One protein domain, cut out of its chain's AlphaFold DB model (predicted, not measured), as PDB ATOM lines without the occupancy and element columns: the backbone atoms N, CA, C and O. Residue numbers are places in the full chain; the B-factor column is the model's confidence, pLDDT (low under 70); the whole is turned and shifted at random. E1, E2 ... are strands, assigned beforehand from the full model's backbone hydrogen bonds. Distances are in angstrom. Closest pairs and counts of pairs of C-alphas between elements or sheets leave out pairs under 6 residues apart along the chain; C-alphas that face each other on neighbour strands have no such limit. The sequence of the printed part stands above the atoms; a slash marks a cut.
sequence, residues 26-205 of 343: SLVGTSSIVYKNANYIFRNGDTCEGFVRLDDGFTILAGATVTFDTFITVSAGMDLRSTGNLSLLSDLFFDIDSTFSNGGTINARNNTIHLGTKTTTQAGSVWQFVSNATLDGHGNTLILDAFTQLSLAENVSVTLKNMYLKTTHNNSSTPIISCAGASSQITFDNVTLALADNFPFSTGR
ATOM      1  N   SER A  26     -18.957 -96.798  -4.404       92.94
ATOM      2  CA  SER A  26     -18.231 -96.397  -3.197       92.94
ATOM      3  C   SER A  26     -16.989 -95.565  -3.525       92.94
ATOM      4  O   SER A  26     -16.330 -95.762  -4.551       92.94
ATOM      5  N   LEU A  27     -16.645 -94.650  -2.624       94.75
ATOM      6  CA  LEU A  27     -15.385 -93.920  -2.636       94.75
ATOM      7  C   LEU A  27     -14.423 -94.604  -1.665       94.75
ATOM      8  O   LEU A  27     -14.591 -94.503  -0.454       94.75
ATOM      9  N   VAL A  28     -13.426 -95.308  -2.201       95.19
ATOM     10  CA  VAL A  28     -12.456 -96.073  -1.404       95.19
ATOM     11  C   VAL A  28     -11.070 -95.465  -1.571       95.19
ATOM     12  O   VAL A  28     -10.354 -95.739  -2.534       95.19
ATOM     13  N   GLY A  29     -10.701 -94.620  -0.616       93.44
ATOM     14  CA  GLY A  29      -9.423 -93.927  -0.521       93.44
ATOM     15  C   GLY A  29      -8.381 -94.627   0.360       93.44
ATOM     16  O   GLY A  29      -7.512 -93.970   0.929       93.44
ATOM     17  N   THR A  30      -8.468 -95.948   0.544       91.94
ATOM     18  CA  THR A  30      -7.551 -96.714   1.416       91.94
ATOM     19  C   THR A  30      -6.196 -97.009   0.769       91.94
ATOM     20  O   THR A  30      -5.204 -97.203   1.465       91.94
ATOM     21  N   SER A  31      -6.143 -97.031  -0.564       91.56
ATOM     22  CA  SER A  31      -4.927 -97.298  -1.351       91.56
ATOM     23  C   SER A  31      -4.465 -96.105  -2.192       91.56
ATOM     24  O   SER A  31      -3.345 -96.098  -2.698       91.56
ATOM     25  N   SER A  32      -5.315 -95.092  -2.347       92.38
ATOM     26  CA  SER A  32      -5.022 -93.857  -3.074       92.38
ATOM     27  C   SER A  32      -5.919 -92.735  -2.566       92.38
ATOM     28  O   SER A  32      -6.962 -93.000  -1.982       92.38
ATOM     29  N   ILE A  33      -5.529 -91.480  -2.779       93.44
ATOM     30  CA  ILE A  33      -6.369 -90.339  -2.403       93.44
ATOM     31  C   ILE A  33      -7.517 -90.220  -3.410       93.44
ATOM     32  O   ILE A  33      -7.286 -90.157  -4.620       93.44
ATOM     33  N   VAL A  34      -8.750 -90.136  -2.914       95.50
ATOM     34  CA  VAL A  34      -9.939 -89.844  -3.716       95.50
ATOM     35  C   VAL A  34     -10.334 -88.393  -3.486       95.50
ATOM     36  O   VAL A  34     -10.597 -87.972  -2.365       95.50
ATOM     37  N   TYR A  35     -10.411 -87.630  -4.569       94.81
ATOM     38  CA  TYR A  35     -10.781 -86.222  -4.532       94.81
ATOM     39  C   TYR A  35     -12.003 -85.979  -5.420       94.81
ATOM     40  O   TYR A  35     -12.006 -86.357  -6.597       94.81
ATOM     41  N   LYS A  36     -13.055 -85.377  -4.855       95.75
ATOM     42  CA  LYS A  36     -14.275 -84.970  -5.565       95.75
ATOM     43  C   LYS A  36     -14.487 -83.472  -5.389       95.75
ATOM     44  O   LYS A  36     -14.730 -83.004  -4.285       95.75
ATOM     45  N   ASN A  37     -14.417 -82.747  -6.501       94.88
ATOM     46  CA  ASN A  37     -14.587 -81.294  -6.580       94.88
ATOM     47  C   ASN A  37     -16.028 -80.842  -6.865       94.88
ATOM     48  O   ASN A  37     -16.278 -79.649  -6.986       94.88
ATOM     49  N   ALA A  38     -16.950 -81.786  -7.025       95.50
ATOM     50  CA  ALA A  38     -18.371 -81.547  -7.230       95.50
ATOM     51  C   ALA A  38     -19.163 -82.401  -6.237       95.50
ATOM     52  O   ALA A  38     -18.665 -83.450  -5.809       95.50
ATOM     53  N   ASN A  39     -20.382 -81.964  -5.907       96.25
ATOM     54  CA  ASN A  39     -21.253 -82.667  -4.976       96.25
ATOM     55  C   ASN A  39     -21.359 -84.152  -5.332       96.25
ATOM     56  O   ASN A  39     -21.758 -84.520  -6.444       96.25
ATOM     57  N   TYR A  40     -20.986 -85.010  -4.384       97.19
ATOM     58  CA  TYR A  40     -21.037 -86.445  -4.607       97.19
ATOM     59  C   TYR A  40     -22.383 -87.020  -4.178       97.19
ATOM     60  O   TYR A  40     -22.801 -86.854  -3.034       97.19
ATOM     61  N   ILE A  41     -23.051 -87.729  -5.086       97.19
ATOM     62  CA  ILE A  41     -24.348 -88.354  -4.820       97.19
ATOM     63  C   ILE A  41     -24.129 -89.829  -4.491       97.19
ATOM     64  O   ILE A  41     -23.858 -90.637  -5.385       97.19
ATOM     65  N   PHE A  42     -24.298 -90.173  -3.219       97.56
ATOM     66  CA  PHE A  42     -24.250 -91.542  -2.736       97.56
ATOM     67  C   PHE A  42     -25.595 -92.263  -2.913       97.56
ATOM     68  O   PHE A  42     -26.678 -91.716  -2.671       97.56
ATOM     69  N   ARG A  43     -25.507 -93.531  -3.313       96.50
ATOM     70  CA  ARG A  43     -26.604 -94.487  -3.486       96.50
ATOM     71  C   ARG A  43     -26.653 -95.472  -2.323       96.50
ATOM     72  O   ARG A  43     -25.780 -95.512  -1.461       96.50
ATOM     73  N   ASN A  44     -27.713 -96.275  -2.294       96.62
ATOM     74  CA  ASN A  44     -27.896 -97.256  -1.237       96.62
ATOM     75  C   ASN A  44     -26.778 -98.307  -1.246       96.62
ATOM     76  O   ASN A  44     -26.569 -98.968  -2.262       96.62
ATOM     77  N   GLY A  45     -26.128 -98.486  -0.099       95.38
ATOM     78  CA  GLY A  45     -25.021 -99.422   0.076       95.38
ATOM     79  C   GLY A  45     -23.650 -98.852  -0.284       95.38
ATOM     80  O   GLY A  45     -22.671 -99.583  -0.154       95.38
ATOM     81  N   ASP A  46     -23.558 -97.586  -0.707       97.00
ATOM     82  CA  ASP A  46     -22.259 -96.953  -0.928       97.00
ATOM     83  C   ASP A  46     -21.476 -96.811   0.387       97.00
ATOM     84  O   ASP A  46     -22.034 -96.704   1.487       97.00
ATOM     85  N   THR A  47     -20.156 -96.743   0.252       97.12
ATOM     86  CA  THR A  47     -19.236 -96.416   1.339       97.12
ATOM     87  C   THR A  47     -18.310 -95.260   0.961       97.12
ATOM     88  O   THR A  47     -18.081 -94.982  -0.220       97.12
ATOM     89  N   CYS A  48     -17.816 -94.547   1.971       97.19
ATOM     90  CA  CYS A  48     -16.830 -93.477   1.867       97.19
ATOM     91  C   CYS A  48     -15.718 -93.760   2.883       97.19
ATOM     92  O   CYS A  48     -15.916 -93.542   4.077       97.19
ATOM     93  N   GLU A  49     -14.592 -94.306   2.428       96.56
ATOM     94  CA  GLU A  49     -13.572 -94.917   3.293       96.56
ATOM     95  C   GLU A  49     -12.167 -94.381   2.998       96.56
ATOM     96  O   GLU A  49     -11.772 -94.284   1.837       96.56
ATOM     97  N   GLY A  50     -11.362 -94.106   4.024       95.19
ATOM     98  CA  GLY A  50      -9.961 -93.696   3.886       95.19
ATOM     99  C   GLY A  50      -9.777 -92.231   3.468       95.19
ATOM    100  O   GLY A  50     -10.498 -91.345   3.918       95.19
ATOM    101  N   PHE A  51      -8.780 -91.950   2.623       95.06
ATOM    102  CA  PHE A  51      -8.435 -90.591   2.187       95.06
ATOM    103  C   PHE A  51      -9.401 -90.073   1.107       95.06
ATOM    104  O   PHE A  51      -9.042 -89.996  -0.071       95.06
ATOM    105  N   VAL A  52     -10.629 -89.719   1.498       96.19
ATOM    106  CA  VAL A  52     -11.660 -89.176   0.594       96.19
ATOM    107  C   VAL A  52     -11.968 -87.720   0.937       96.19
ATOM    108  O   VAL A  52     -12.531 -87.432   1.990       96.19
ATOM    109  N   ARG A  53     -11.651 -86.801   0.022       94.88
ATOM    110  CA  ARG A  53     -11.991 -85.375   0.125       94.88
ATOM    111  C   ARG A  53     -13.200 -85.042  -0.749       94.88
ATOM    112  O   ARG A  53     -13.207 -85.338  -1.947       94.88
ATOM    113  N   LEU A  54     -14.193 -84.400  -0.137       95.94
ATOM    114  CA  LEU A  54     -15.438 -83.943  -0.758       95.94
ATOM    115  C   LEU A  54     -15.496 -82.407  -0.671       95.94
ATOM    116  O   LEU A  54     -15.867 -81.865   0.368       95.94
ATOM    117  N   ASP A  55     -15.091 -81.712  -1.735       94.44
ATOM    118  CA  ASP A  55     -14.947 -80.243  -1.742       94.44
ATOM    119  C   ASP A  55     -16.277 -79.492  -1.917       94.44
ATOM    120  O   ASP A  55     -16.399 -78.343  -1.508       94.44
ATOM    121  N   ASP A  56     -17.285 -80.145  -2.490       95.31
ATOM    122  CA  ASP A  56     -18.620 -79.575  -2.729       95.31
ATOM    123  C   ASP A  56     -19.707 -80.414  -2.026       95.31
ATOM    124  O   ASP A  56     -20.836 -80.602  -2.488       95.31
ATOM    125  N   GLY A  57     -19.325 -80.981  -0.880       96.12
ATOM    126  CA  GLY A  57     -20.195 -81.761  -0.017       96.12
ATOM    127  C   GLY A  57     -20.671 -83.067  -0.640       96.12
ATOM    128  O   GLY A  57     -20.108 -83.600  -1.604       96.12
ATOM    129  N   PHE A  58     -21.737 -83.604  -0.056       97.56
ATOM    130  CA  PHE A  58     -22.371 -84.814  -0.557       97.56
ATOM    131  C   PHE A  58     -23.881 -84.821  -0.355       97.56
ATOM    132  O   PHE A  58     -24.429 -84.150   0.519       97.56
ATOM    133  N   THR A  59     -24.534 -85.642  -1.167       98.25
ATOM    134  CA  THR A  59     -25.948 -85.977  -1.063       98.25
ATOM    135  C   THR A  59     -26.088 -87.475  -0.822       98.25
ATOM    136  O   THR A  59     -25.513 -88.272  -1.561       98.25
ATOM    137  N   ILE A  60     -26.892 -87.878   0.157       98.31
ATOM    138  CA  ILE A  60     -27.380 -89.255   0.291       98.31
ATOM    139  C   ILE A  60     -28.806 -89.288  -0.252       98.31
ATOM    140  O   ILE A  60     -29.667 -88.534   0.200       98.31
ATOM    141  N   LEU A  61     -29.061 -90.137  -1.251       97.81
ATOM    142  CA  LEU A  61     -30.397 -90.248  -1.838       97.81
ATOM    143  C   LEU A  61     -31.441 -90.695  -0.803       97.81
ATOM    144  O   LEU A  61     -31.143 -91.430   0.136       97.81
ATOM    145  N   ALA A  62     -32.692 -90.286  -1.014       97.50
ATOM    146  CA  ALA A  62     -33.811 -90.687  -0.167       97.50
ATOM    147  C   ALA A  62     -33.886 -92.222  -0.036       97.50
ATOM    148  O   ALA A  62     -33.846 -92.942  -1.036       97.50
ATOM    149  N   GLY A  63     -33.967 -92.720   1.199       96.81
ATOM    150  CA  GLY A  63     -33.989 -94.148   1.526       96.81
ATOM    151  C   GLY A  63     -32.653 -94.885   1.358       96.81
ATOM    152  O   GLY A  63     -32.571 -96.059   1.717       96.81
ATOM    153  N   ALA A  64     -31.601 -94.237   0.847       97.94
ATOM    154  CA  ALA A  64     -30.276 -94.836   0.773       97.94
ATOM    155  C   ALA A  64     -29.612 -94.870   2.152       97.94
ATOM    156  O   ALA A  64     -29.813 -93.978   2.976       97.94
ATOM    157  N   THR A  65     -28.797 -95.893   2.393       97.81
ATOM    158  CA  THR A  65     -27.884 -95.959   3.538       97.81
ATOM    159  C   THR A  65     -26.447 -95.943   3.050       97.81
ATOM    160  O   THR A  65     -26.111 -96.692   2.134       97.81
ATOM    161  N   VAL A  66     -25.616 -95.110   3.673       98.12
ATOM    162  CA  VAL A  66     -24.204 -94.930   3.314       98.12
ATOM    163  C   VAL A  66     -23.358 -95.004   4.572       98.12
ATOM    164  O   VAL A  66     -23.734 -94.455   5.611       98.12
ATOM    165  N   THR A  67     -22.216 -95.680   4.478       98.12
ATOM    166  CA  THR A  67     -21.270 -95.795   5.594       98.12
ATOM    167  C   THR A  67     -20.042 -94.926   5.357       98.12
ATOM    168  O   THR A  67     -19.443 -94.985   4.286       98.12
ATOM    169  N   PHE A  68     -19.679 -94.117   6.348       97.94
ATOM    170  CA  PHE A  68     -18.507 -93.247   6.329       97.94
ATOM    171  C   PHE A  68     -17.466 -93.739   7.336       97.94
ATOM    172  O   PHE A  68     -17.781 -93.932   8.509       97.94
ATOM    173  N   ASP A  69     -16.239 -93.894   6.858       97.06
ATOM    174  CA  ASP A  69     -15.021 -94.162   7.623       97.06
ATOM    175  C   ASP A  69     -13.886 -93.313   7.029       97.06
ATOM    176  O   ASP A  69     -12.992 -93.792   6.327       97.06
ATOM    177  N   THR A  70     -14.003 -91.999   7.192       91.69
ATOM    178  CA  THR A  70     -13.055 -91.014   6.665       91.69
ATOM    179  C   THR A  70     -12.671 -90.051   7.773       91.69
ATOM    180  O   THR A  70     -13.493 -89.674   8.600       91.69
ATOM    181  N   PHE A  71     -11.413 -89.630   7.774       86.50
ATOM    182  CA  PHE A  71     -10.871 -88.622   8.691       86.50
ATOM    183  C   PHE A  71     -10.524 -87.319   7.958       86.50
ATOM    184  O   PHE A  71      -9.907 -86.420   8.528       86.50
ATOM    185  N   ILE A  72     -10.883 -87.221   6.675       89.69
ATOM    186  CA  ILE A  72     -10.691 -86.016   5.874       89.69
ATOM    187  C   ILE A  72     -11.946 -85.148   5.963       89.69
ATOM    188  O   ILE A  72     -13.076 -85.634   5.947       89.69
ATOM    189  N   THR A  73     -11.730 -83.839   6.044       88.31
ATOM    190  CA  THR A  73     -12.778 -82.823   6.113       88.31
ATOM    191  C   THR A  73     -13.658 -82.802   4.862       88.31
ATOM    192  O   THR A  73     -13.171 -82.890   3.732       88.31
ATOM    193  N   VAL A  74     -14.954 -82.587   5.059       91.81
ATOM    194  CA  VAL A  74     -15.966 -82.326   4.029       91.81
ATOM    195  C   VAL A  74     -16.224 -80.822   3.952       91.81
ATOM    196  O   VAL A  74     -16.523 -80.193   4.965       91.81
ATOM    197  N   SER A  75     -16.142 -80.237   2.761       93.19
ATOM    198  CA  SER A  75     -16.515 -78.836   2.520       93.19
ATOM    199  C   SER A  75     -17.960 -78.721   2.030       93.19
ATOM    200  O   SER A  75     -18.579 -79.722   1.676       93.19
ATOM    201  N   ALA A  76     -18.505 -77.501   2.030       91.31
ATOM    202  CA  ALA A  76     -19.873 -77.132   1.637       91.31
ATOM    203  C   ALA A  76     -21.014 -77.723   2.488       91.31
ATOM    204  O   ALA A  76     -21.922 -76.980   2.843       91.31
ATOM    205  N   GLY A  77     -20.976 -79.000   2.883       94.25
ATOM    206  CA  GLY A  77     -21.921 -79.599   3.832       94.25
ATOM    207  C   GLY A  77     -22.536 -80.924   3.378       94.25
ATOM    208  O   GLY A  77     -21.905 -81.700   2.657       94.25
ATOM    209  N   MET A  78     -23.750 -81.213   3.851       97.31
ATOM    210  CA  MET A  78     -24.439 -82.484   3.598       97.31
ATOM    211  C   MET A  78     -25.943 -82.317   3.354       97.31
ATOM    212  O   MET A  78     -26.600 -81.460   3.947       97.31
ATOM    213  N   ASP A  79     -26.492 -83.189   2.507       98.19
ATOM    214  CA  ASP A  79     -27.922 -83.312   2.206       98.19
ATOM    215  C   ASP A  79     -28.349 -84.785   2.314       98.19
ATOM    216  O   ASP A  79     -27.857 -85.637   1.576       98.19
ATOM    217  N   LEU A  80     -29.267 -85.102   3.228       98.38
ATOM    218  CA  LEU A  80     -29.774 -86.460   3.443       98.38
ATOM    219  C   LEU A  80     -31.155 -86.689   2.809       98.38
ATOM    220  O   LEU A  80     -31.770 -87.725   3.045       98.38
ATOM    221  N   ARG A  81     -31.672 -85.748   2.004       97.31
ATOM    222  CA  ARG A  81     -32.929 -85.896   1.238       97.31
ATOM    223  C   ARG A  81     -34.110 -86.426   2.062       97.31
ATOM    224  O   ARG A  81     -34.887 -87.255   1.588       97.31
ATOM    225  N   SER A  82     -34.234 -85.940   3.294       96.06
ATOM    226  CA  SER A  82     -35.274 -86.248   4.288       96.06
ATOM    227  C   SER A  82     -35.256 -87.671   4.860       96.06
ATOM    228  O   SER A  82     -35.623 -87.849   6.017       96.06
ATOM    229  N   THR A  83     -34.858 -88.688   4.088       97.88
ATOM    230  CA  THR A  83     -34.906 -90.110   4.498       97.88
ATOM    231  C   THR A  83     -33.632 -90.900   4.193       97.88
ATOM    232  O   THR A  83     -33.597 -92.119   4.374       97.88
ATOM    233  N   GLY A  84     -32.592 -90.241   3.688       98.56
ATOM    234  CA  GLY A  84     -31.253 -90.802   3.567       98.56
ATOM    235  C   GLY A  84     -30.646 -91.065   4.943       98.56
ATOM    236  O   GLY A  84     -30.960 -90.392   5.928       98.56
ATOM    237  N   ASN A  85     -29.788 -92.080   5.013       98.56
ATOM    238  CA  ASN A  85     -29.233 -92.602   6.254       98.56
ATOM    239  C   ASN A  85     -27.706 -92.545   6.187       98.56
ATOM    240  O   ASN A  85     -27.080 -93.248   5.390       98.56
ATOM    241  N   LEU A  86     -27.111 -91.721   7.044       98.62
ATOM    242  CA  LEU A  86     -25.671 -91.650   7.242       98.62
ATOM    243  C   LEU A  86     -25.284 -92.536   8.423       98.62
ATOM    244  O   LEU A  86     -25.812 -92.374   9.524       98.62
ATOM    245  N   SER A  87     -24.340 -93.447   8.216       98.56
ATOM    246  CA  SER A  87     -23.769 -94.255   9.287       98.56
ATOM    247  C   SER A  87     -22.279 -93.991   9.425       98.56
ATOM    248  O   SER A  87     -21.536 -94.142   8.461       98.56
ATOM    249  N   LEU A  88     -21.837 -93.623  10.623       98.44
ATOM    250  CA  LEU A  88     -20.439 -93.308  10.896       98.44
ATOM    251  C   LEU A  88     -19.731 -94.509  11.532       98.44
ATOM    252  O   LEU A  88     -20.260 -95.138  12.454       98.44
ATOM    253  N   LEU A  89     -18.550 -94.838  11.023       97.94
ATOM    254  CA  LEU A  89     -17.571 -95.732  11.648       97.94
ATOM    255  C   LEU A  89     -16.416 -94.950  12.290       97.94
ATOM    256  O   LEU A  89     -15.799 -95.470  13.214       97.94
ATOM    257  N   SER A  90     -16.202 -93.703  11.866       97.44
ATOM    258  CA  SER A  90     -15.248 -92.741  12.425       97.44
ATOM    259  C   SER A  90     -15.913 -91.384  12.675       97.44
ATOM    260  O   SER A  90     -17.058 -91.159  12.277       97.44
ATOM    261  N   ASP A  91     -15.189 -90.456  13.295       98.06
ATOM    262  CA  ASP A  91     -15.602 -89.052  13.360       98.06
ATOM    263  C   ASP A  91     -15.771 -88.456  11.953       98.06
ATOM    264  O   ASP A  91     -15.073 -88.835  11.010       98.06
ATOM    265  N   LEU A  92     -16.701 -87.508  11.814       97.44
ATOM    266  CA  LEU A  92     -16.946 -86.762  10.582       97.44
ATOM    267  C   LEU A  92     -16.557 -85.302  10.789       97.44
ATOM    268  O   LEU A  92     -17.031 -84.659  11.722       97.44
ATOM    269  N   PHE A  93     -15.740 -84.762   9.892       97.00
ATOM    270  CA  PHE A  93     -15.225 -83.402  10.000       97.00
ATOM    271  C   PHE A  93     -15.817 -82.522   8.905       97.00
ATOM    272  O   PHE A  93     -15.688 -82.841   7.726       97.00
ATOM    273  N   PHE A  94     -16.424 -81.398   9.279       96.44
ATOM    274  CA  PHE A  94     -16.819 -80.352   8.344       96.44
ATOM    275  C   PHE A  94     -15.818 -79.200   8.357       96.44
ATOM    276  O   PHE A  94     -15.287 -78.810   9.395       96.44
ATOM    277  N   ASP A  95     -15.563 -78.673   7.167       91.50
ATOM    278  CA  ASP A  95     -14.757 -77.480   6.930       91.50
ATOM    279  C   ASP A  95     -15.594 -76.198   7.149       91.50
ATOM    280  O   ASP A  95     -16.736 -76.247   7.614       91.50
ATOM    281  N   ILE A  96     -15.038 -75.037   6.803       89.69
ATOM    282  CA  ILE A  96     -15.686 -73.720   6.888       89.69
ATOM    283  C   ILE A  96     -17.063 -73.657   6.196       89.69
ATOM    284  O   ILE A  96     -17.269 -74.211   5.117       89.69
ATOM    285  N   ASP A  97     -17.997 -72.936   6.830       90.81
ATOM    286  CA  ASP A  97     -19.292 -72.513   6.274       90.81
ATOM    287  C   ASP A  97     -20.163 -73.640   5.680       90.81
ATOM    288  O   ASP A  97     -20.843 -73.480   4.665       90.81
ATOM    289  N   SER A  98     -20.172 -74.798   6.341       94.56
ATOM    290  CA  SER A  98     -21.001 -75.945   5.957       94.56
ATOM    291  C   SER A  98     -22.516 -75.675   6.048       94.56
ATOM    292  O   SER A  98     -23.015 -75.022   6.970       94.56
ATOM    293  N   THR A  99     -23.273 -76.239   5.108       96.25
ATOM    294  CA  THR A  99     -24.735 -76.195   5.056       96.25
ATOM    295  C   THR A  99     -25.315 -77.597   5.175       96.25
ATOM    296  O   THR A  99     -24.966 -78.520   4.440       96.25
ATOM    297  N   PHE A 100     -26.214 -77.760   6.131       97.31
ATOM    298  CA  PHE A 100     -26.953 -78.982   6.402       97.31
ATOM    299  C   PHE A 100     -28.344 -78.805   5.791       97.31
ATOM    300  O   PHE A 100     -29.237 -78.241   6.422       97.31
ATOM    301  N   SER A 101     -28.512 -79.229   4.538       95.12
ATOM    302  CA  SER A 101     -29.680 -78.874   3.721       95.12
ATOM    303  C   SER A 101     -30.931 -79.664   4.123       95.12
ATOM    304  O   SER A 101     -31.627 -79.290   5.064       95.12
ATOM    305  N   ASN A 102     -31.233 -80.797   3.482       96.12
ATOM    306  CA  ASN A 102     -32.336 -81.640   3.945       96.12
ATOM    307  C   ASN A 102     -31.818 -82.619   4.996       96.12
ATOM    308  O   ASN A 102     -30.798 -83.278   4.794       96.12
ATOM    309  N   GLY A 103     -32.552 -82.709   6.104       96.94
ATOM    310  CA  GLY A 103     -32.267 -83.649   7.181       96.94
ATOM    311  C   GLY A 103     -32.492 -85.105   6.773       96.94
ATOM    312  O   GLY A 103     -32.742 -85.410   5.609       96.94
ATOM    313  N   GLY A 104     -32.380 -86.015   7.729       98.44
ATOM    314  CA  GLY A 104     -32.447 -87.460   7.527       98.44
ATOM    315  C   GLY A 104     -32.003 -88.194   8.786       98.44
ATOM    316  O   GLY A 104     -32.009 -87.620   9.877       98.44
ATOM    317  N   THR A 105     -31.594 -89.450   8.634       98.75
ATOM    318  CA  THR A 105     -31.175 -90.293   9.758       98.75
ATOM    319  C   THR A 105     -29.656 -90.301   9.903       98.75
ATOM    320  O   THR A 105     -28.931 -90.559   8.943       98.75
ATOM    321  N   ILE A 106     -29.171 -90.106  11.126       98.81
ATOM    322  CA  ILE A 106     -27.763 -90.193  11.506       98.81
ATOM    323  C   ILE A 106     -27.589 -91.312  12.535       98.81
ATOM    324  O   ILE A 106     -28.071 -91.245  13.669       98.81
ATOM    325  N   ASN A 107     -26.839 -92.337  12.142       98.75
ATOM    326  CA  ASN A 107     -26.303 -93.372  13.015       98.75
ATOM    327  C   ASN A 107     -24.809 -93.101  13.248       98.75
ATOM    328  O   ASN A 107     -23.949 -93.668  12.574       98.75
ATOM    329  N   ALA A 108     -24.512 -92.195  14.178       98.38
ATOM    330  CA  ALA A 108     -23.157 -91.786  14.528       98.38
ATOM    331  C   ALA A 108     -22.339 -92.858  15.276       98.38
ATOM    332  O   ALA A 108     -21.121 -92.766  15.308       98.38
ATOM    333  N   ARG A 109     -22.967 -93.876  15.881       97.81
ATOM    334  CA  ARG A 109     -22.300 -94.951  16.646       97.81
ATOM    335  C   ARG A 109     -21.333 -94.462  17.741       97.81
ATOM    336  O   ARG A 109     -20.306 -95.089  17.978       97.81
ATOM    337  N   ASN A 110     -21.706 -93.408  18.469       98.25
ATOM    338  CA  ASN A 110     -20.877 -92.706  19.466       98.25
ATOM    339  C   ASN A 110     -19.715 -91.878  18.884       98.25
ATOM    340  O   ASN A 110     -18.929 -91.348  19.664       98.25
ATOM    341  N   ASN A 111     -19.612 -91.736  17.561       98.50
ATOM    342  CA  ASN A 111     -18.642 -90.835  16.943       98.50
ATOM    343  C   ASN A 111     -19.090 -89.367  17.037       98.50
ATOM    344  O   ASN A 111     -20.256 -89.044  17.313       98.50
ATOM    345  N   THR A 112     -18.136 -88.482  16.786       98.56
ATOM    346  CA  THR A 112     -18.287 -87.032  16.800       98.56
ATOM    347  C   THR A 112     -18.473 -86.495  15.385       98.56
ATOM    348  O   THR A 112     -17.785 -86.884  14.444       98.56
ATOM    349  N   ILE A 113     -19.402 -85.557  15.237       98.38
ATOM    350  CA  ILE A 113     -19.506 -84.690  14.069       98.38
ATOM    351  C   ILE A 113     -18.874 -83.356  14.462       98.38
ATOM    352  O   ILE A 113     -19.436 -82.600  15.257       98.38
ATOM    353  N   HIS A 114     -17.690 -83.083  13.927       98.06
ATOM    354  CA  HIS A 114     -16.985 -81.826  14.128       98.06
ATOM    355  C   HIS A 114     -17.507 -80.794  13.136       98.06
ATOM    356  O   HIS A 114     -17.426 -80.984  11.921       98.06
ATOM    357  N   LEU A 115     -18.063 -79.712  13.664       97.12
ATOM    358  CA  LEU A 115     -18.606 -78.621  12.872       97.12
ATOM    359  C   LEU A 115     -17.496 -77.638  12.485       97.12
ATOM    360  O   LEU A 115     -16.514 -77.463  13.211       97.12
ATOM    361  N   GLY A 116     -17.682 -76.982  11.342       92.44
ATOM    362  CA  GLY A 116     -16.802 -75.914  10.886       92.44
ATOM    363  C   GLY A 116     -16.994 -74.600  11.647       92.44
ATOM    364  O   GLY A 116     -17.712 -74.515  12.642       92.44
ATOM    365  N   THR A 117     -16.404 -73.525  11.124       92.94
ATOM    366  CA  THR A 117     -16.516 -72.156  11.680       92.94
ATOM    367  C   THR A 117     -17.953 -71.636  11.766       92.94
ATOM    368  O   THR A 117     -18.292 -70.800  12.608       92.94
ATOM    369  N   LYS A 118     -18.815 -72.126  10.880       96.19
ATOM    370  CA  LYS A 118     -20.248 -71.881  10.878       96.19
ATOM    371  C   LYS A 118     -20.918 -73.063  10.200       96.19
ATOM    372  O   LYS A 118     -20.550 -73.438   9.088       96.19
ATOM    373  N   THR A 119     -21.931 -73.615  10.846       97.56
ATOM    374  CA  THR A 119     -22.810 -74.613  10.240       97.56
ATOM    375  C   THR A 119     -24.229 -74.079  10.266       97.56
ATOM    376  O   THR A 119     -24.694 -73.633  11.311       97.56
ATOM    377  N   THR A 120     -24.913 -74.086   9.124       97.81
ATOM    378  CA  THR A 120     -26.311 -73.631   9.024       97.81
ATOM    379  C   THR A 120     -27.185 -74.770   8.531       97.81
ATOM    380  O   THR A 120     -26.814 -75.443   7.575       97.81
ATOM    381  N   THR A 121     -28.338 -74.994   9.152       98.25
ATOM    382  CA  THR A 121     -29.333 -75.941   8.632       98.25
ATOM    383  C   THR A 121     -30.304 -75.256   7.673       98.25
ATOM    384  O   THR A 121     -30.420 -74.036   7.674       98.25
ATOM    385  N   GLN A 122     -31.032 -76.019   6.862       97.50
ATOM    386  CA  GLN A 122     -32.157 -75.485   6.090       97.50
ATOM    387  C   GLN A 122     -33.438 -75.473   6.926       97.50
ATOM    388  O   GLN A 122     -33.695 -76.401   7.703       97.50
ATOM    389  N   ALA A 123     -34.280 -74.463   6.704       97.62
ATOM    390  CA  ALA A 123     -35.598 -74.379   7.315       97.62
ATOM    391  C   ALA A 123     -36.432 -75.663   7.116       97.62
ATOM    392  O   ALA A 123     -36.476 -76.245   6.029       97.62
ATOM    393  N   GLY A 124     -37.104 -76.092   8.184       97.38
ATOM    394  CA  GLY A 124     -37.970 -77.271   8.225       97.38
ATOM    395  C   GLY A 124     -37.242 -78.618   8.179       97.38
ATOM    396  O   GLY A 124     -37.900 -79.651   8.060       97.38
ATOM    397  N   SER A 125     -35.907 -78.640   8.248       97.81
ATOM    398  CA  SER A 125     -35.143 -79.890   8.246       97.81
ATOM    399  C   SER A 125     -35.234 -80.630   9.590       97.81
ATOM    400  O   SER A 125     -35.235 -80.023  10.660       97.81
ATOM    401  N   VAL A 126     -35.285 -81.967   9.546       98.25
ATOM    402  CA  VAL A 126     -35.266 -82.827  10.742       98.25
ATOM    403  C   VAL A 126     -34.037 -83.723  10.703       98.25
ATOM    404  O   VAL A 126     -33.901 -84.563   9.815       98.25
ATOM    405  N   TRP A 127     -33.150 -83.563  11.679       98.38
ATOM    406  CA  TRP A 127     -31.921 -84.339  11.823       98.38
ATOM    407  C   TRP A 127     -32.125 -85.383  12.916       98.38
ATOM    408  O   TRP A 127     -32.069 -85.064  14.104       98.38
ATOM    409  N   GLN A 128     -32.436 -86.614  12.512       98.62
ATOM    410  CA  GLN A 128     -32.783 -87.695  13.426       98.62
ATOM    411  C   GLN A 128     -31.554 -88.514  13.822       98.62
ATOM    412  O   GLN A 128     -30.974 -89.221  13.005       98.62
ATOM    413  N   PHE A 129     -31.204 -88.498  15.101       98.81
ATOM    414  CA  PHE A 129     -30.170 -89.339  15.688       98.81
ATOM    415  C   PHE A 129     -30.775 -90.654  16.184       98.81
ATOM    416  O   PHE A 129     -31.664 -90.663  17.038       98.81
ATOM    417  N   VAL A 130     -30.272 -91.774  15.658       98.75
ATOM    418  CA  VAL A 130     -30.688 -93.143  16.039       98.75
ATOM    419  C   VAL A 130     -29.627 -93.891  16.849       98.75
ATOM    420  O   VAL A 130     -29.801 -95.049  17.210       98.75
ATOM    421  N   SER A 131     -28.524 -93.218  17.153       98.75
ATOM    422  CA  SER A 131     -27.462 -93.679  18.041       98.75
ATOM    423  C   SER A 131     -26.871 -92.480  18.764       98.75
ATOM    424  O   SER A 131     -27.020 -91.349  18.297       98.75
ATOM    425  N   ASN A 132     -26.113 -92.724  19.828       98.75
ATOM    426  CA  ASN A 132     -25.413 -91.649  20.517       98.75
ATOM    427  C   ASN A 132     -24.471 -90.889  19.578       98.75
ATOM    428  O   ASN A 132     -23.879 -91.493  18.675       98.75
ATOM    429  N   ALA A 133     -24.331 -89.587  19.813       98.75
ATOM    430  CA  ALA A 133     -23.495 -88.703  19.013       98.75
ATOM    431  C   ALA A 133     -22.973 -87.526  19.842       98.75
ATOM    432  O   ALA A 133     -23.626 -87.080  20.789       98.75
ATOM    433  N   THR A 134     -21.844 -86.969  19.415       98.88
ATOM    434  CA  THR A 134     -21.407 -85.630  19.828       98.88
ATOM    435  C   THR A 134     -21.404 -84.721  18.609       98.88
ATOM    436  O   THR A 134     -20.893 -85.103  17.562       98.88
ATOM    437  N   LEU A 135     -21.969 -83.522  18.727       98.75
ATOM    438  CA  LEU A 135     -21.762 -82.436  17.774       98.75
ATOM    439  C   LEU A 135     -20.835 -81.438  18.457       98.75
ATOM    440  O   LEU A 135     -21.237 -80.804  19.434       98.75
ATOM    441  N   ASP A 136     -19.601 -81.329  17.975       98.81
ATOM    442  CA  ASP A 136     -18.592 -80.438  18.555       98.81
ATOM    443  C   ASP A 136     -18.405 -79.216  17.659       98.81
ATOM    444  O   ASP A 136     -18.001 -79.335  16.501       98.81
ATOM    445  N   GLY A 137     -18.732 -78.042  18.194       98.31
ATOM    446  CA  GLY A 137     -18.584 -76.775  17.495       98.31
ATOM    447  C   GLY A 137     -17.176 -76.200  17.534       98.31
ATOM    448  O   GLY A 137     -16.913 -75.272  16.781       98.31
ATOM    449  N   HIS A 138     -16.264 -76.681  18.388       97.62
ATOM    450  CA  HIS A 138     -14.924 -76.086  18.555       97.62
ATOM    451  C   HIS A 138     -14.932 -74.569  18.843       97.62
ATOM    452  O   HIS A 138     -14.066 -73.823  18.393       97.62
ATOM    453  N   GLY A 139     -15.941 -74.095  19.574       97.81
ATOM    454  CA  GLY A 139     -16.181 -72.679  19.873       97.81
ATOM    455  C   GLY A 139     -16.942 -71.915  18.783       97.81
ATOM    456  O   GLY A 139     -17.181 -70.717  18.929       97.81
ATOM    457  N   ASN A 140     -17.342 -72.587  17.702       98.00
ATOM    458  CA  ASN A 140     -18.001 -71.978  16.549       98.00
ATOM    459  C   ASN A 140     -19.534 -71.980  16.658       98.00
ATOM    460  O   ASN A 140     -20.116 -72.343  17.682       98.00
ATOM    461  N   THR A 141     -20.206 -71.509  15.604       98.00
ATOM    462  CA  THR A 141     -21.664 -71.329  15.596       98.00
ATOM    463  C   THR A 141     -22.380 -72.426  14.809       98.00
ATOM    464  O   THR A 141     -22.124 -72.604  13.619       98.00
ATOM    465  N   LEU A 142     -23.368 -73.062  15.441       98.38
ATOM    466  CA  LEU A 142     -24.413 -73.833  14.767       98.38
ATOM    467  C   LEU A 142     -25.685 -72.982  14.701       98.38
ATOM    468  O   LEU A 142     -26.202 -72.550  15.732       98.38
ATOM    469  N   ILE A 143     -26.183 -72.730  13.494       98.44
ATOM    470  CA  ILE A 143     -27.421 -71.992  13.242       98.44
ATOM    471  C   ILE A 143     -28.489 -72.982  12.795       98.44
ATOM    472  O   ILE A 143     -28.401 -73.556  11.710       98.44
ATOM    473  N   LEU A 144     -29.506 -73.150  13.632       98.25
ATOM    474  CA  LEU A 144     -30.707 -73.900  13.306       98.25
ATOM    475  C   LEU A 144     -31.720 -72.944  12.677       98.25
ATOM    476  O   LEU A 144     -32.270 -72.070  13.353       98.25
ATOM    477  N   ASP A 145     -31.923 -73.086  11.371       97.94
ATOM    478  CA  ASP A 145     -32.869 -72.256  10.632       97.94
ATOM    479  C   ASP A 145     -34.329 -72.627  10.961       97.94
ATOM    480  O   ASP A 145     -34.589 -73.584  11.699       97.94
ATOM    481  N   ALA A 146     -35.291 -71.866  10.440       98.12
ATOM    482  CA  ALA A 146     -36.664 -71.841  10.915       98.12
ATOM    483  C   ALA A 146     -37.277 -73.244  10.937       98.12
ATOM    484  O   ALA A 146     -37.291 -73.941   9.925       98.12
ATOM    485  N   PHE A 147     -37.801 -73.655  12.090       97.44
ATOM    486  CA  PHE A 147     -38.430 -74.960  12.303       97.44
ATOM    487  C   PHE A 147     -37.508 -76.172  12.089       97.44
ATOM    488  O   PHE A 147     -37.995 -77.284  11.884       97.44
ATOM    489  N   THR A 148     -36.185 -75.988  12.140       98.00
ATOM    490  CA  THR A 148     -35.243 -77.114  12.187       98.00
ATOM    491  C   THR A 148     -35.383 -77.868  13.507       98.00
ATOM    492  O   THR A 148     -35.484 -77.250  14.569       98.00
ATOM    493  N   GLN A 149     -35.307 -79.200  13.457       97.75
ATOM    494  CA  GLN A 149     -35.323 -80.046  14.649       97.75
ATOM    495  C   GLN A 149     -34.121 -80.986  14.711       97.75
ATOM    496  O   GLN A 149     -33.818 -81.699  13.753       97.75
ATOM    497  N   LEU A 150     -33.496 -81.053  15.884       98.38
ATOM    498  CA  LEU A 150     -32.634 -82.161  16.284       98.38
ATOM    499  C   LEU A 150     -33.516 -83.202  16.982       98.38
ATOM    500  O   LEU A 150     -34.012 -82.965  18.084       98.38
ATOM    501  N   SER A 151     -33.756 -84.330  16.318       98.25
ATOM    502  CA  SER A 151     -34.658 -85.381  16.795       98.25
ATOM    503  C   SER A 151     -33.864 -86.563  17.328       98.25
ATOM    504  O   SER A 151     -32.969 -87.066  16.658       98.25
ATOM    505  N   LEU A 152     -34.167 -87.018  18.539       98.69
ATOM    506  CA  LEU A 152     -33.483 -88.134  19.188       98.69
ATOM    507  C   LEU A 152     -34.434 -89.325  19.295       98.69
ATOM    508  O   LEU A 152     -35.528 -89.206  19.855       98.69
ATOM    509  N   ALA A 153     -34.006 -90.485  18.797       98.56
ATOM    510  CA  ALA A 153     -34.718 -91.738  19.019       98.56
ATOM    511  C   ALA A 153     -34.681 -92.161  20.502       98.56
ATOM    512  O   ALA A 153     -33.974 -91.589  21.336       98.56
ATOM    513  N   GLU A 154     -35.471 -93.173  20.858       97.00
ATOM    514  CA  GLU A 154     -35.485 -93.698  22.223       97.00
ATOM    515  C   GLU A 154     -34.113 -94.280  22.607       97.00
ATOM    516  O   GLU A 154     -33.432 -94.881  21.779       97.00
ATOM    517  N   ASN A 155     -33.703 -94.106  23.869       97.56
ATOM    518  CA  ASN A 155     -32.401 -94.548  24.395       97.56
ATOM    519  C   ASN A 155     -31.167 -93.939  23.695       97.56
ATOM    520  O   ASN A 155     -30.061 -94.453  23.861       97.56
ATOM    521  N   VAL A 156     -31.332 -92.844  22.950       98.62
ATOM    522  CA  VAL A 156     -30.229 -92.094  22.334       98.62
ATOM    523  C   VAL A 156     -29.801 -90.930  23.222       98.62
ATOM    524  O   VAL A 156     -30.643 -90.207  23.759       98.62
ATOM    525  N   SER A 157     -28.487 -90.731  23.341       98.56
ATOM    526  CA  SER A 157     -27.869 -89.570  23.981       98.56
ATOM    527  C   SER A 157     -27.081 -88.735  22.972       98.56
ATOM    528  O   SER A 157     -26.148 -89.238  22.345       98.56
ATOM    529  N   VAL A 158     -27.441 -87.461  22.813       98.88
ATOM    530  CA  VAL A 158     -26.694 -86.509  21.979       98.88
ATOM    531  C   VAL A 158     -26.076 -85.432  22.860       98.88
ATOM    532  O   VAL A 158     -26.742 -84.880  23.736       98.88
ATOM    533  N   THR A 159     -24.810 -85.110  22.611       98.94
ATOM    534  CA  THR A 159     -24.118 -83.986  23.254       98.94
ATOM    535  C   THR A 159     -23.879 -82.880  22.237       98.94
ATOM    536  O   THR A 159     -23.266 -83.117  21.199       98.94
ATOM    537  N   LEU A 160     -24.343 -81.670  22.539       98.94
ATOM    538  CA  LEU A 160     -23.947 -80.448  21.845       98.94
ATOM    539  C   LEU A 160     -22.825 -79.809  22.654       98.94
ATOM    540  O   LEU A 160     -23.028 -79.487  23.826       98.94
ATOM    541  N   LYS A 161     -21.651 -79.668  22.042       98.88
ATOM    542  CA  LYS A 161     -20.421 -79.307  22.738       98.88
ATOM    543  C   LYS A 161     -19.736 -78.086  22.128       98.88
ATOM    544  O   LYS A 161     -19.677 -77.974  20.905       98.88
ATOM    545  N   ASN A 162     -19.181 -77.218  22.978       98.81
ATOM    546  CA  ASN A 162     -18.314 -76.096  22.600       98.81
ATOM    547  C   ASN A 162     -18.903 -75.258  21.455       98.81
ATOM    548  O   ASN A 162     -18.318 -75.192  20.373       98.81
ATOM    549  N   MET A 163     -20.077 -74.652  21.633       98.69
ATOM    550  CA  MET A 163     -20.701 -73.917  20.527       98.69
ATOM    551  C   MET A 163     -21.580 -72.747  20.950       98.69
ATOM    552  O   MET A 163     -22.141 -72.705  22.045       98.69
ATOM    553  N   TYR A 164     -21.763 -71.828  20.005       98.56
ATOM    554  CA  TYR A 164     -22.894 -70.912  19.981       98.56
ATOM    555  C   TYR A 164     -24.030 -71.569  19.201       98.56
ATOM    556  O   TYR A 164     -23.982 -71.652  17.972       98.56
ATOM    557  N   LEU A 165     -25.058 -72.029  19.907       98.50
ATOM    558  CA  LEU A 165     -26.270 -72.556  19.295       98.50
ATOM    559  C   LEU A 165     -27.255 -71.407  19.075       98.50
ATOM    560  O   LEU A 165     -27.796 -70.850  20.032       98.50
ATOM    561  N   LYS A 166     -27.484 -71.051  17.811       98.19
ATOM    562  CA  LYS A 166     -28.435 -70.010  17.408       98.19
ATOM    563  C   LYS A 166     -29.649 -70.636  16.755       98.19
ATOM    564  O   LYS A 166     -29.504 -71.561  15.959       98.19
ATOM    565  N   THR A 167     -30.825 -70.091  17.027       96.75
ATOM    566  CA  THR A 167     -32.046 -70.450  16.295       96.75
ATOM    567  C   THR A 167     -32.632 -69.229  15.608       96.75
ATOM    568  O   THR A 167     -32.396 -68.108  16.055       96.75
ATOM    569  N   THR A 168     -33.344 -69.425  14.495       96.94
ATOM    570  CA  THR A 168     -34.018 -68.323  13.784       96.94
ATOM    571  C   THR A 168     -35.516 -68.299  14.036       96.94
ATOM    572  O   THR A 168     -36.068 -67.218  14.218       96.94
ATOM    573  N   HIS A 169     -36.168 -69.465  14.078       96.81
ATOM    574  CA  HIS A 169     -37.563 -69.574  14.489       96.81
ATOM    575  C   HIS A 169     -37.919 -70.992  14.966       96.81
ATOM    576  O   HIS A 169     -37.502 -71.971  14.343       96.81
ATOM    577  N   ASN A 170     -38.717 -71.127  16.027       95.94
ATOM    578  CA  ASN A 170     -39.285 -72.405  16.466       95.94
ATOM    579  C   ASN A 170     -40.625 -72.218  17.203       95.94
ATOM    580  O   ASN A 170     -40.993 -71.121  17.611       95.94
ATOM    581  N   ASN A 171     -41.369 -73.306  17.411       93.94
ATOM    582  CA  ASN A 171     -42.602 -73.285  18.210       93.94
ATOM    583  C   ASN A 171     -42.825 -74.617  18.942       93.94
ATOM    584  O   ASN A 171     -42.037 -75.548  18.805       93.94
ATOM    585  N   SER A 172     -43.907 -74.729  19.714       91.88
ATOM    586  CA  SER A 172     -44.205 -75.942  20.490       91.88
ATOM    587  C   SER A 172     -44.464 -77.192  19.645       91.88
ATOM    588  O   SER A 172     -44.244 -78.296  20.133       91.88
ATOM    589  N   SER A 173     -44.915 -77.046  18.395       93.62
ATOM    590  CA  SER A 173     -45.126 -78.173  17.471       93.62
ATOM    591  C   SER A 173     -43.841 -78.585  16.750       93.62
ATOM    592  O   SER A 173     -43.727 -79.713  16.283       93.62
ATOM    593  N   THR A 174     -42.878 -77.669  16.657       95.19
ATOM    594  CA  THR A 174     -41.573 -77.857  16.012       95.19
ATOM    595  C   THR A 174     -40.465 -77.340  16.935       95.19
ATOM    596  O   THR A 174     -39.813 -76.337  16.633       95.19
ATOM    597  N   PRO A 175     -40.277 -77.965  18.117       95.88
ATOM    598  CA  PRO A 175     -39.218 -77.568  19.032       95.88
ATOM    599  C   PRO A 175     -37.847 -77.851  18.421       95.88
ATOM    600  O   PRO A 175     -37.687 -78.794  17.645       95.88
ATOM    601  N   ILE A 176     -36.859 -77.066  18.848       96.19
ATOM    602  CA  ILE A 176     -35.457 -77.168  18.419       96.19
ATOM    603  C   ILE A 176     -34.901 -78.576  18.676       96.19
ATOM    604  O   ILE A 176     -34.157 -79.121  17.865       96.19
ATOM    605  N   ILE A 177     -35.279 -79.163  19.813       97.81
ATOM    606  CA  ILE A 177     -34.922 -80.522  20.207       97.81
ATOM    607  C   ILE A 177     -36.210 -81.300  20.436       97.81
ATOM    608  O   ILE A 177     -37.070 -80.876  21.212       97.81
ATOM    609  N   SER A 178     -36.330 -82.452  19.783       97.25
ATOM    610  CA  SER A 178     -37.408 -83.410  20.000       97.25
ATOM    611  C   SER A 178     -36.835 -84.757  20.429       97.25
ATOM    612  O   SER A 178     -35.764 -85.183  20.010       97.25
ATOM    613  N   CYS A 179     -37.533 -85.415  21.341       97.94
ATOM    614  CA  CYS A 179     -37.085 -86.632  22.002       97.94
ATOM    615  C   CYS A 179     -38.215 -87.654  21.905       97.94
ATOM    616  O   CYS A 179     -39.329 -87.373  22.352       97.94
ATOM    617  N   ALA A 180     -37.948 -88.826  21.325       97.00
ATOM    618  CA  ALA A 180     -38.971 -89.846  21.088       97.00
ATOM    619  C   ALA A 180     -39.513 -90.475  22.386       97.00
ATOM    620  O   ALA A 180     -40.625 -90.994  22.400       97.00
ATOM    621  N   GLY A 181     -38.754 -90.409  23.485       94.88
ATOM    622  CA  GLY A 181     -39.158 -90.976  24.771       94.88
ATOM    623  C   GLY A 181     -38.355 -90.444  25.957       94.88
ATOM    624  O   GLY A 181     -37.313 -89.807  25.798       94.88
ATOM    625  N   ALA A 182     -38.824 -90.723  27.175       94.00
ATOM    626  CA  ALA A 182     -38.229 -90.220  28.420       94.00
ATOM    627  C   ALA A 182     -36.806 -90.746  28.719       94.00
ATOM    628  O   ALA A 182     -36.130 -90.216  29.605       94.00
ATOM    629  N   SER A 183     -36.354 -91.790  28.016       95.56
ATOM    630  CA  SER A 183     -35.001 -92.346  28.136       95.56
ATOM    631  C   SER A 183     -33.964 -91.652  27.251       95.56
ATOM    632  O   SER A 183     -32.771 -91.793  27.521       95.56
ATOM    633  N   SER A 184     -34.399 -90.906  26.231       97.94
ATOM    634  CA  SER A 184     -33.509 -90.107  25.384       97.94
ATOM    635  C   SER A 184     -32.948 -88.903  26.144       97.94
ATOM    636  O   SER A 184     -33.557 -88.422  27.108       97.94
ATOM    637  N   GLN A 185     -31.749 -88.470  25.761       98.06
ATOM    638  CA  GLN A 185     -30.953 -87.522  26.537       98.06
ATOM    639  C   GLN A 185     -30.302 -86.488  25.627       98.06
ATOM    640  O   GLN A 185     -29.655 -86.838  24.642       98.06
ATOM    641  N   ILE A 186     -30.429 -85.218  25.995       98.75
ATOM    642  CA  ILE A 186     -29.644 -84.136  25.406       98.75
ATOM    643  C   ILE A 186     -28.696 -83.572  26.463       98.75
ATOM    644  O   ILE A 186     -29.106 -83.305  27.595       98.75
ATOM    645  N   THR A 187     -27.436 -83.384  26.092       98.94
ATOM    646  CA  THR A 187     -26.434 -82.718  26.929       98.94
ATOM    647  C   THR A 187     -25.973 -81.441  26.245       98.94
ATOM    648  O   THR A 187     -25.584 -81.473  25.079       98.94
ATOM    649  N   PHE A 188     -25.998 -80.326  26.970       98.94
ATOM    650  CA  PHE A 188     -25.315 -79.096  26.583       98.94
ATOM    651  C   PHE A 188     -24.011 -79.007  27.369       98.94
ATOM    652  O   PHE A 188     -24.045 -78.953  28.599       98.94
ATOM    653  N   ASP A 189     -22.884 -79.019  26.666       98.94
ATOM    654  CA  ASP A 189     -21.545 -79.007  27.252       98.94
ATOM    655  C   ASP A 189     -20.748 -77.800  26.744       98.94
ATOM    656  O   ASP A 189     -20.341 -77.774  25.583       98.94
ATOM    657  N   ASN A 190     -20.544 -76.784  27.588       98.94
ATOM    658  CA  ASN A 190     -19.906 -75.525  27.180       98.94
ATOM    659  C   ASN A 190     -20.631 -74.856  25.983       98.94
ATOM    660  O   ASN A 190     -20.081 -74.711  24.885       98.94
ATOM    661  N   VAL A 191     -21.913 -74.512  26.164       98.94
ATOM    662  CA  VAL A 191     -22.795 -74.020  25.088       98.94
ATOM    663  C   VAL A 191     -23.444 -72.692  25.452       98.94
ATOM    664  O   VAL A 191     -24.091 -72.555  26.488       98.94
ATOM    665  N   THR A 192     -23.374 -71.725  24.538       98.81
ATOM    666  CA  THR A 192     -24.223 -70.527  24.589       98.81
ATOM    667  C   THR A 192     -25.442 -70.725  23.693       98.81
ATOM    668  O   THR A 192     -25.309 -70.839  22.475       98.81
ATOM    669  N   LEU A 193     -26.634 -70.735  24.287       98.69
ATOM    670  CA  LEU A 193     -27.917 -70.776  23.596       98.69
ATOM    671  C   LEU A 193     -28.416 -69.345  23.350       98.69
ATOM    672  O   LEU A 193     -28.742 -68.604  24.282       98.69
ATOM    673  N   ALA A 194     -28.496 -68.963  22.080       97.38
ATOM    674  CA  ALA A 194     -29.074 -67.706  21.618       97.38
ATOM    675  C   ALA A 194     -30.372 -68.014  20.863       97.38
ATOM    676  O   ALA A 194     -30.374 -68.295  19.663       97.38
ATOM    677  N   LEU A 195     -31.470 -68.022  21.615       94.19
ATOM    678  CA  LEU A 195     -32.772 -68.510  21.166       94.19
ATOM    679  C   LEU A 195     -33.606 -67.371  20.563       94.19
ATOM    680  O   LEU A 195     -33.849 -66.372  21.243       94.19
ATOM    681  N   ALA A 196     -34.095 -67.538  19.331       94.06
ATOM    682  CA  ALA A 196     -35.011 -66.575  18.709       94.06
ATOM    683  C   ALA A 196     -36.431 -66.619  19.294       94.06
ATOM    684  O   ALA A 196     -37.053 -65.572  19.448       94.06
ATOM    685  N   ASP A 197     -36.908 -67.805  19.678       97.06
ATOM    686  CA  ASP A 197     -38.203 -68.011  20.331       97.06
ATOM    687  C   ASP A 197     -38.054 -68.814  21.621       97.06
ATOM    688  O   ASP A 197     -36.987 -69.340  21.953       97.06
ATOM    689  N   ASN A 198     -39.163 -68.951  22.347       97.62
ATOM    690  CA  ASN A 198     -39.241 -69.833  23.503       97.62
ATOM    691  C   ASN A 198     -38.845 -71.262  23.122       97.62
ATOM    692  O   ASN A 198     -39.315 -71.798  22.119       97.62
ATOM    693  N   PHE A 199     -38.041 -71.901  23.962       97.38
ATOM    694  CA  PHE A 199     -37.585 -73.271  23.787       97.38
ATOM    695  C   PHE A 199     -38.335 -74.204  24.750       97.38
ATOM    696  O   PHE A 199     -37.933 -74.335  25.910       97.38
ATOM    697  N   PRO A 200     -39.421 -74.860  24.298       97.12
ATOM    698  CA  PRO A 200     -40.054 -75.926  25.055       97.12
ATOM    699  C   PRO A 200     -39.247 -77.220  24.951       97.12
ATOM    700  O   PRO A 200     -38.954 -77.703  23.856       97.12
ATOM    701  N   PHE A 201     -38.935 -77.808  26.102       97.88
ATOM    702  CA  PHE A 201     -38.353 -79.140  26.211       97.88
ATOM    703  C   PHE A 201     -39.336 -80.077  26.918       97.88
ATOM    704  O   PHE A 201     -39.442 -80.081  28.148       97.88
ATOM    705  N   SER A 202     -40.097 -80.839  26.130       96.69
ATOM    706  CA  SER A 202     -41.279 -81.584  26.590       96.69
ATOM    707  C   SER A 202     -41.042 -83.047  26.940       96.69
ATOM    708  O   SER A 202     -41.845 -83.629  27.665       96.69
ATOM    709  N   THR A 203     -39.964 -83.647  26.440       97.31
ATOM    710  CA  THR A 203     -39.703 -85.086  26.560       97.31
ATOM    711  C   THR A 203     -38.206 -85.326  26.693       97.31
ATOM    712  O   THR A 203     -37.415 -84.584  26.124       97.31
ATOM    713  N   GLY A 204     -37.818 -86.388  27.401       98.06
ATOM    714  CA  GLY A 204     -36.417 -86.782  27.558       98.06
ATOM    715  C   GLY A 204     -35.742 -86.130  28.763       98.06
ATOM    716  O   GLY A 204     -36.342 -85.339  29.496       98.06
ATOM    717  N   ARG A 205     -34.489 -86.508  29.000       98.12
ATOM    718  CA  ARG A 205     -33.635 -85.955  30.059       98.12
ATOM    719  C   ARG A 205     -32.720 -84.893  29.476       98.12
ATOM    720  O   ARG A 205     -32.328 -84.973  28.315       98.12
TER     721      ARG A 205
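Overview. This is residues 26 to 205 of the 343 residues of an uncharacterized protein of bacterium (UniProt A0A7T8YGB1). The chain winds as a solenoid, its turns stacked one on the next along the longest axis, with parallel strands side by side in its walls. One wall is the sheet E1, E3, E5, E7, E9, E12, E14, E16, in that order and all parallel; a branched sheet of E2, E4, E6, E8, E10, E11, E13, E15 and E17 makes the rest, and E13, E15 and E17 bend sharply round a corner. The printed part has 180 residues, with no named helix and 18 named strands, E1 to E18 in order along the chain; the class is all strand. The whole is compact, with a radius of gyration of the C-alphas of 15.5 A, and elongated, spanning 49 by 29 by 25 A.

Along the chain. The branched sheet holds E2 (residues 40 to 42), E4 (58 to 60), E6 (77 to 79), E8 (98 to 100), E10 (112 to 114), E11 (118 to 121), E13 (133 to 144, 17.4 A), E15 (157 to 167, 21.0 A) and E17 (185 to 194, 20.5 A). The other sheet holds E1 (27 to 36, 9.5 A), E3 (47 to 54, 13.2 A), E5 (65 to 69, 13.6 A), E7 (85 to 88), E9 (104 to 107), E12 (126 to 129), E14 (149 to 152) and E16 (177 to 179). E18 is residues 199 to 201. C-alpha 27 is at (-15.385, -93.920, -2.636), C-alpha 133 at (-23.495, -88.703, 19.013) and C-alpha 201 at (-38.353, -79.140, 26.211).

Arrangement. E13, the longest strand by residues, bends by 119 degrees at residue 140. E10, beside residues 133 to 136, and E11, beside residues 141 to 144, lie on one side of it; E15 lies on the other side. N 113 and O 134 are 2.8 A apart, N 143 and O 119 2.8 A, and N 135 and O 159 2.8 A, each within hydrogen-bond range. E17 is parallel to E15, with N 160 and O 187 at 2.8 A. E8 and E11 are parallel neighbours, with N 100 and O 120 at 2.8 A, as are E6 and E8, with N 78 and O 99 at 3.0 A, E4 and E6, with N 60 and O 79 at 2.8 A, and E4 and the edge strand E2, with N 42 and O 59 at 2.8 A. In the other sheet, strongly twisted, E1 and E16 are the edge strands; N 29 and O 49 of E1 and E3 are 2.7 A apart, and N 106 and O 128 of E9 and E12 2.8 A. E18 pairs with no named strand; its closest C-alphas to E16 are those of Phe 201 and Ile 177, 7.1 A. E1 and E17 are apart.

Size, cuts and confidence. The two C-alphas farthest apart, those of Ser 31 and Asn 198, are 50.5 A from each other. The printed part has no cut and no long link. Mean pLDDT of the printed part is 96.8, and no printed residue is under 70.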